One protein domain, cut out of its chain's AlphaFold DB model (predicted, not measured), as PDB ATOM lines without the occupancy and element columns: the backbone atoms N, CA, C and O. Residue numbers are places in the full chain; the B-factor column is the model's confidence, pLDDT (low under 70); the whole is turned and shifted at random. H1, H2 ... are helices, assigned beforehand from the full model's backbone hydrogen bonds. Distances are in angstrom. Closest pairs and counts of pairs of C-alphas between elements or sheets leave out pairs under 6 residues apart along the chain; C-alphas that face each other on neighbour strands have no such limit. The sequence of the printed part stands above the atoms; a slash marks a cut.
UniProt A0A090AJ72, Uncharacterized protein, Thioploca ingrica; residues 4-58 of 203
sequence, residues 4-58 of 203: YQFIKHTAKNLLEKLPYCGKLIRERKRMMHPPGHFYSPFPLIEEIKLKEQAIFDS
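What this domain is: This is residues 4 to 58 of the 203 residues of an uncharacterized protein of Thioploca ingrica (UniProt A0A090AJ72). Two longer helices, H1 and H2, meet near their ends as an L at one end of a long, drawn-out chain path; a looping stretch, residues 31 to 44, leads from there to two short helices, H3 and H4, at the other end. Contacts between the helices are few, and residues 4 to 11 of H1 stick out free of the rest. The printed part has 55 residues with four named helices, in the order H1, H2, H3, H4, and no named strand; the class is all helix. The whole is extended, with a radius of gyration of the C-alphas of 15.9 A, and its C-alphas span 50 by 22 by 20 A, a rod in outline.

How they stand to each other: The longest helix is H1, residues 4 to 17. H1 and H2, residues 19 to 30, touch only at the corner by their link, H1 with residues 15 to 16 alone and H2 with residues 21 to 26 alone. Their closest C-alphas are those of Glu 16 and Gly 22, 3.8 A apart. Their lines are about perpendicular, at 76 degrees, and their centres are 14.2 A apart. H2 is apart from H3, residues 45 to 50. H3 and H4, residues 52 to 56, are close but not clearly touching, with one pair of C-alphas within 8 A, those of Ile 48 and Ile 55, 7.7 A apart. H1 is apart from both H3 and H4, and H2 is apart from H4. In H1, H3 and H4 every pair of O i and N i+4 is within hydrogen-bond range; in H2 it is 7 of 8.

Where its parts are: H1 has 14 residues and measures 20.4 A from its first to its last C-alpha; it begins at C-alpha 4, (112.082, 117.048, 115.670). H2 has 12 residues and measures 16.5 A, ending at C-alpha 30, (115.959, 110.902, 141.263). H3 has six residues, Ile 45 to Leu 50, and measures 8.7 A. H4 has five residues, Glu 52 to Phe 56, and measures 5.9 A; it ends at C-alpha 56, (118.393, 136.060, 156.153).

The domain as a whole: The two C-alphas farthest apart are those of Phe 6 and Ser 58, at 50.7 A. Residues 4 to 11 of H1 stand free, and so do residues 49 to 55, of which 52 to 55 belong to H4. The links H1 to H2 and H3 to H4 are tight, one residue each, and the link H2 to H3 is long, 14 residues. The printed part has no cut. Its mean pLDDT is 84.2, and residue 58 alone is under 70 in this predicted model.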
ATOM      1  N   TYR A   4     111.848 116.243 114.471       77.50
ATOM      2  CA  TYR A   4     112.082 117.048 115.670       77.50
ATOM      3  C   TYR A   4     112.075 116.231 116.976       77.50
ATOM      4  O   TYR A   4     112.977 116.371 117.802       77.50
ATOM      5  N   GLN A   5     111.100 115.333 117.159       74.81
ATOM      6  CA  GLN A   5     111.034 114.453 118.333       74.81
ATOM      7  C   GLN A   5     112.215 113.477 118.385       74.81
ATOM      8  O   GLN A   5     112.738 113.219 119.468       74.81
ATOM      9  N   PHE A   6     112.660 112.971 117.231       83.25
ATOM     10  CA  PHE A   6     113.825 112.091 117.140       83.25
ATOM     11  C   PHE A   6     115.117 112.812 117.536       83.25
ATOM     12  O   PHE A   6     115.834 112.343 118.414       83.25
ATOM     13  N   ILE A   7     115.369 113.999 116.977       82.69
ATOM     14  CA  ILE A   7     116.552 114.807 117.315       82.69
ATOM     15  C   ILE A   7     116.569 115.156 118.810       82.69
ATOM     16  O   ILE A   7     117.590 114.982 119.473       82.69
ATOM     17  N   LYS A   8     115.426 115.576 119.368       79.25
ATOM     18  CA  LYS A   8     115.293 115.891 120.798       79.25
ATOM     19  C   LYS A   8     115.580 114.676 121.687       79.25
ATOM     20  O   LYS A   8     116.238 114.814 122.718       79.25
ATOM     21  N   HIS A   9     115.105 113.495 121.297       81.38
ATOM     22  CA  HIS A   9     115.347 112.249 122.023       81.38
ATOM     23  C   HIS A   9     116.832 111.853 121.994       81.38
ATOM     24  O   HIS A   9     117.424 111.596 123.042       81.38
ATOM     25  N   THR A  10     117.458 111.888 120.816       84.12
ATOM     26  CA  THR A  10     118.878 111.552 120.639       84.12
ATOM     27  C   THR A  10     119.792 112.521 121.390       84.12
ATOM     28  O   THR A  10     120.702 112.083 122.091       84.12
ATOM     29  N   ALA A  11     119.511 113.827 121.332       84.12
ATOM     30  CA  ALA A  11     120.258 114.841 122.076       84.12
ATOM     31  C   ALA A  11     120.147 114.643 123.597       84.12
ATOM     32  O   ALA A  11     121.150 114.708 124.305       84.12
ATOM     33  N   LYS A  12     118.947 114.332 124.108       79.94
ATOM     34  CA  LYS A  12     118.734 114.042 125.534       79.94
ATOM     35  C   LYS A  12     119.526 112.811 125.986       79.94
ATOM     36  O   LYS A  12     120.199 112.872 127.011       79.94
ATOM     37  N   ASN A  13     119.509 111.736 125.199       82.25
ATOM     38  CA  ASN A  13     120.276 110.522 125.495       82.25
ATOM     39  C   ASN A  13     121.792 110.767 125.486       82.25
ATOM     40  O   ASN A  13     122.512 110.161 126.276       82.25
ATOM     41  N   LEU A  14     122.285 111.647 124.611       85.69
ATOM     42  CA  LEU A  14     123.699 112.016 124.573       85.69
ATOM     43  C   LEU A  14     124.092 112.846 125.806       85.69
ATOM     44  O   LEU A  14     125.080 112.533 126.464       85.69
ATOM     45  N   LEU A  15     123.281 113.848 126.169       85.31
ATOM     46  CA  LEU A  15     123.487 114.678 127.362       85.31
ATOM     47  C   LEU A  15     123.477 113.848 128.653       85.31
ATOM     48  O   LEU A  15     124.281 114.099 129.546       85.31
ATOM     49  N   GLU A  16     122.614 112.832 128.734       83.31
ATOM     50  CA  GLU A  16     122.555 111.897 129.865       83.31
ATOM     51  C   GLU A  16     123.828 111.052 130.027       83.31
ATOM     52  O   GLU A  16     124.128 110.608 131.138       83.31
ATOM     53  N   LYS A  17     124.598 110.854 128.953       86.06
ATOM     54  CA  LYS A  17     125.865 110.108 128.966       86.06
ATOM     55  C   LYS A  17     127.082 110.978 129.291       86.06
ATOM     56  O   LYS A  17     128.133 110.431 129.609       86.06
ATOM     57  N   LEU A  18     126.959 112.306 129.241       90.44
ATOM     58  CA  LEU A  18     128.070 113.201 129.562       90.44
ATOM     59  C   LEU A  18     128.373 113.199 131.072       90.44
ATOM     60  O   LEU A  18     127.439 113.139 131.876       90.44
ATOM     61  N   PRO A  19     129.647 113.320 131.492       85.06
ATOM     62  CA  PRO A  19     130.032 113.207 132.902       85.06
ATOM     63  C   PRO A  19     129.342 114.238 133.803       85.06
ATOM     64  O   PRO A  19     128.801 113.886 134.848       85.06
ATOM     65  N   TYR A  20     129.313 115.502 133.371       83.06
ATOM     66  CA  TYR A  20     128.757 116.610 134.147       83.06
ATOM     67  C   TYR A  20     127.239 116.742 133.958       83.06
ATOM     68  O   TYR A  20     126.466 116.542 134.894       83.06
ATOM     69  N   CYS A  21     126.791 116.986 132.722       83.19
ATOM     70  CA  CYS A  21     125.369 117.159 132.413       83.19
ATOM     71  C   CYS A  21     124.553 115.902 132.732       83.19
ATOM     72  O   CYS A  21     123.452 115.993 133.272       83.19
ATOM     73  N   GLY A  22     125.101 114.718 132.456       85.38
ATOM     74  CA  GLY A  22     124.428 113.458 132.729       85.38
ATOM     75  C   GLY A  22     124.285 113.175 134.218       85.38
ATOM     76  O   GLY A  22     123.244 112.663 134.630       85.38
ATOM     77  N   LYS A  23     125.274 113.553 135.042       84.75
ATOM     78  CA  LYS A  23     125.161 113.479 136.506       84.75
ATOM     79  C   LYS A  23     123.996 114.340 136.998       84.75
ATOM     80  O   LYS A  23     123.102 113.803 137.644       84.75
ATOM     81  N   LEU A  24     123.948 115.609 136.590       81.06
ATOM     82  CA  LEU A  24     122.881 116.540 136.973       81.06
ATOM     83  C   LEU A  24     121.493 116.067 136.515       81.06
ATOM     84  O   LEU A  24     120.522 116.140 137.267       81.06
ATOM     85  N   ILE A  25     121.379 115.532 135.293       81.50
ATOM     86  CA  ILE A  25     120.109 114.996 134.783       81.50
ATOM     87  C   ILE A  25     119.666 113.772 135.595       81.50
ATOM     88  O   ILE A  25     118.483 113.652 135.916       81.50
ATOM     89  N   ARG A  26     120.588 112.865 135.942       82.69
ATOM     90  CA  ARG A  26     120.280 111.690 136.773       82.69
ATOM     91  C   ARG A  26     119.873 112.086 138.189       82.69
ATOM     92  O   ARG A  26     118.909 111.530 138.698       82.69
ATOM     93  N   GLU A  27     120.560 113.047 138.798       81.06
ATOM     94  CA  GLU A  27     120.207 113.584 140.117       81.06
ATOM     95  C   GLU A  27     118.815 114.216 140.096       81.06
ATOM     96  O   GLU A  27     117.972 113.856 140.912       81.06
ATOM     97  N   ARG A  28     118.509 115.046 139.092       77.00
ATOM     98  CA  ARG A  28     117.175 115.643 138.931       77.00
ATOM     99  C   ARG A  28     116.079 114.597 138.707       77.00
ATOM    100  O   ARG A  28     114.988 114.752 139.237       77.00
ATOM    101  N   LYS A  29     116.350 113.529 137.946       79.06
ATOM    102  CA  LYS A  29     115.402 112.413 137.748       79.06
ATOM    103  C   LYS A  29     115.163 111.586 139.016       79.06
ATOM    104  O   LYS A  29     114.138 110.922 139.097       79.06
ATOM    105  N   ARG A  30     116.106 111.583 139.965       80.19
ATOM    106  CA  ARG A  30     115.959 110.902 141.263       80.19
ATOM    107  C   ARG A  30     115.129 111.706 142.263       80.19
ATOM    108  O   ARG A  30     114.717 111.149 143.272       80.19
ATOM    109  N   MET A  31     114.890 112.991 142.006       80.62
ATOM    110  CA  MET A  31     114.024 113.805 142.852       80.62
ATOM    111  C   MET A  31     112.559 113.425 142.609       80.62
ATOM    112  O   MET A  31     112.115 113.392 141.463       80.62
ATOM    113  N   MET A  32     111.796 113.190 143.683       82.44
ATOM    114  CA  MET A  32     110.340 112.997 143.588       82.44
ATOM    115  C   MET A  32     109.634 114.254 143.062       82.44
ATOM    116  O   MET A  32     108.663 114.149 142.318       82.44
ATOM    117  N   HIS A  33     110.151 115.437 143.407       85.69
ATOM    118  CA  HIS A  33     109.612 116.727 142.985       85.69
ATOM    119  C   HIS A  33     110.735 117.692 142.570       85.69
ATOM    120  O   HIS A  33     111.797 117.696 143.202       85.69
ATOM    121  N   PRO A  34     110.538 118.524 141.527       86.75
ATOM    122  CA  PRO A  34     111.551 119.482 141.083       86.75
ATOM    123  C   PRO A  34     111.809 120.560 142.150       86.75
ATOM    124  O   PRO A  34     110.903 120.838 142.935       86.75
ATOM    125  N   PRO A  35     112.993 121.204 142.161       88.50
ATOM    126  CA  PRO A  35     113.251 122.325 143.060       88.50
ATOM    127  C   PRO A  35     112.177 123.413 142.953       88.50
ATOM    128  O   PRO A  35     111.717 123.714 141.849       88.50
ATOM    129  N   GLY A  36     111.763 123.970 144.090       86.06
ATOM    130  CA  GLY A  36     110.665 124.942 144.181       86.06
ATOM    131  C   GLY A  36     109.265 124.340 144.300       86.06
ATOM    132  O   GLY A  36     108.311 125.060 144.571       86.06
ATOM    133  N   HIS A  37     109.105 123.028 144.116       88.75
ATOM    134  CA  HIS A  37     107.847 122.362 144.440       88.75
ATOM    135  C   HIS A  37     107.699 122.231 145.962       88.75
ATOM    136  O   HIS A  37     108.675 121.919 146.634       88.75
ATOM    137  N   PHE A  38     106.481 122.374 146.497       77.81
ATOM    138  CA  PHE A  38     106.203 122.303 147.944       77.81
ATOM    139  C   PHE A  38     106.771 121.046 148.634       77.81
ATOM    140  O   PHE A  38     107.324 121.127 149.722       77.81
ATOM    141  N   TYR A  39     106.687 119.886 147.977       78.00
ATOM    142  CA  TYR A  39     107.258 118.619 148.466       78.00
ATOM    143  C   TYR A  39     108.731 118.380 148.073       78.00
ATOM    144  O   TYR A  39     109.240 117.271 148.234       78.00
ATOM    145  N   SER A  40     109.419 119.362 147.484       86.19
ATOM    146  CA  SER A  40     110.844 119.249 147.167       86.19
ATOM    147  C   SER A  40     111.681 119.787 148.326       86.19
ATOM    148  O   SER A  40     111.431 120.900 148.781       86.19
ATOM    149  N   PRO A  41     112.725 119.066 148.773       82.62
ATOM    150  CA  PRO A  41     113.648 119.588 149.777       82.62
ATOM    151  C   PRO A  41     114.568 120.686 149.216       82.62
ATOM    152  O   PRO A  41     115.303 121.318 149.969       82.62
ATOM    153  N   PHE A  42     114.565 120.902 147.896       86.69
ATOM    154  CA  PHE A  42     115.372 121.923 147.241       86.69
ATOM    155  C   PHE A  42     114.501 123.142 146.917       86.69
ATOM    156  O   PHE A  42     113.549 123.012 146.141       86.69
ATOM    157  N   PRO A  43     114.811 124.333 147.454       88.12
ATOM    158  CA  PRO A  43     114.085 125.540 147.090       88.12
ATOM    159  C   PRO A  43     114.437 125.980 145.664       88.12
ATOM    160  O   PRO A  43     115.464 125.590 145.100       88.12
ATOM    161  N   LEU A  44     113.592 126.830 145.081       91.44
ATOM    162  CA  LEU A  44     113.926 127.527 143.845       91.44
ATOM    163  C   LEU A  44     114.867 128.693 144.174       91.44
ATOM    164  O   LEU A  44     114.491 129.607 144.905       91.44
ATOM    165  N   ILE A  45     116.092 128.667 143.647       91.19
ATOM    166  CA  ILE A  45     117.133 129.652 143.988       91.19
ATOM    167  C   ILE A  45     116.710 131.074 143.614       91.19
ATOM    168  O   ILE A  45     117.007 132.019 144.339       91.19
ATOM    169  N   GLU A  46     116.001 131.230 142.501       92.06
ATOM    170  CA  GLU A  46     115.460 132.509 142.054       92.06
ATOM    171  C   GLU A  46     114.486 133.089 143.086       92.06
ATOM    172  O   GLU A  46     114.540 134.280 143.376       92.06
ATOM    173  N   GLU A  47     113.647 132.250 143.696       89.25
ATOM    174  CA  GLU A  47     112.718 132.683 144.740       89.25
ATOM    175  C   GLU A  47     113.448 133.067 146.032       89.25
ATOM    176  O   GLU A  47     113.111 134.078 146.648       89.25
ATOM    177  N   ILE A  48     114.481 132.304 146.414       90.94
ATOM    178  CA  ILE A  48     115.319 132.627 147.577       90.94
ATOM    179  C   ILE A  48     115.996 133.985 147.393       90.94
ATOM    180  O   ILE A  48     115.944 134.807 148.300       90.94
ATOM    181  N   LYS A  49     116.567 134.257 146.213       92.62
ATOM    182  CA  LYS A  49     117.210 135.546 145.908       92.62
ATOM    183  C   LYS A  49     116.236 136.720 145.980       92.62
ATOM    184  O   LYS A  49     116.581 137.768 146.507       92.62
ATOM    185  N   LEU A  50     115.007 136.546 145.489       93.00
ATOM    186  CA  LEU A  50     113.975 137.588 145.571       93.00
ATOM    187  C   LEU A  50     113.570 137.919 147.016       93.00
ATOM    188  O   LEU A  50     113.072 139.011 147.273       93.00
ATOM    189  N   LYS A  51     113.766 136.980 147.946       88.38
ATOM    190  CA  LYS A  51     113.381 137.095 149.357       88.38
ATOM    191  C   LYS A  51     114.591 137.116 150.299       88.38
ATOM    192  O   LYS A  51     114.406 136.964 151.501       88.38
ATOM    193  N   GLU A  52     115.803 137.308 149.779       89.31
ATOM    194  CA  GLU A  52     117.062 137.106 150.512       89.31
ATOM    195  C   GLU A  52     117.108 137.932 151.804       89.31
ATOM    196  O   GLU A  52     117.280 137.371 152.884       89.31
ATOM    197  N   GLN A  53     116.812 139.230 151.710       87.12
ATOM    198  CA  GLN A  53     116.739 140.128 152.864       87.12
ATOM    199  C   GLN A  53     115.701 139.661 153.901       87.12
ATOM    200  O   GLN A  53     115.982 139.617 155.093       87.12
ATOM    201  N   ALA A  54     114.507 139.247 153.467       83.81
ATOM    202  CA  ALA A  54     113.462 138.783 154.382       83.81
ATOM    203  C   ALA A  54     113.799 137.434 155.049       83.81
ATOM    204  O   ALA A  54     113.397 137.196 156.185       83.81
ATOM    205  N   ILE A  55     114.513 136.548 154.346       84.25
ATOM    206  CA  ILE A  55     114.885 135.214 154.836       84.25
ATOM    207  C   ILE A  55     116.082 135.291 155.792       84.25
ATOM    208  O   ILE A  55     116.081 134.605 156.813       84.25
ATOM    209  N   PHE A  56     117.101 136.092 155.462       85.62
ATOM    210  CA  PHE A  56     118.393 136.060 156.153       85.62
ATOM    211  C   PHE A  56     118.656 137.256 157.078       85.62
ATOM    212  O   PHE A  56     119.364 137.073 158.068       85.62
ATOM    213  N   ASP A  57     118.074 138.438 156.834       81.12
ATOM    214  CA  ASP A  57     118.373 139.629 157.651       81.12
ATOM    215  C   ASP A  57     117.427 139.796 158.849       81.12
ATOM    216  O   ASP A  57     117.802 140.393 159.859       81.12
ATOM    217  N   SER A  58     116.199 139.272 158.774       69.19
ATOM    218  CA  SER A  58     115.170 139.492 159.797       69.19
ATOM    219  C   SER A  58     114.500 138.198 160.250       69.19
ATOM    220  O   SER A  58     113.302 138.004 160.041       69.19
TER     221      SER A  58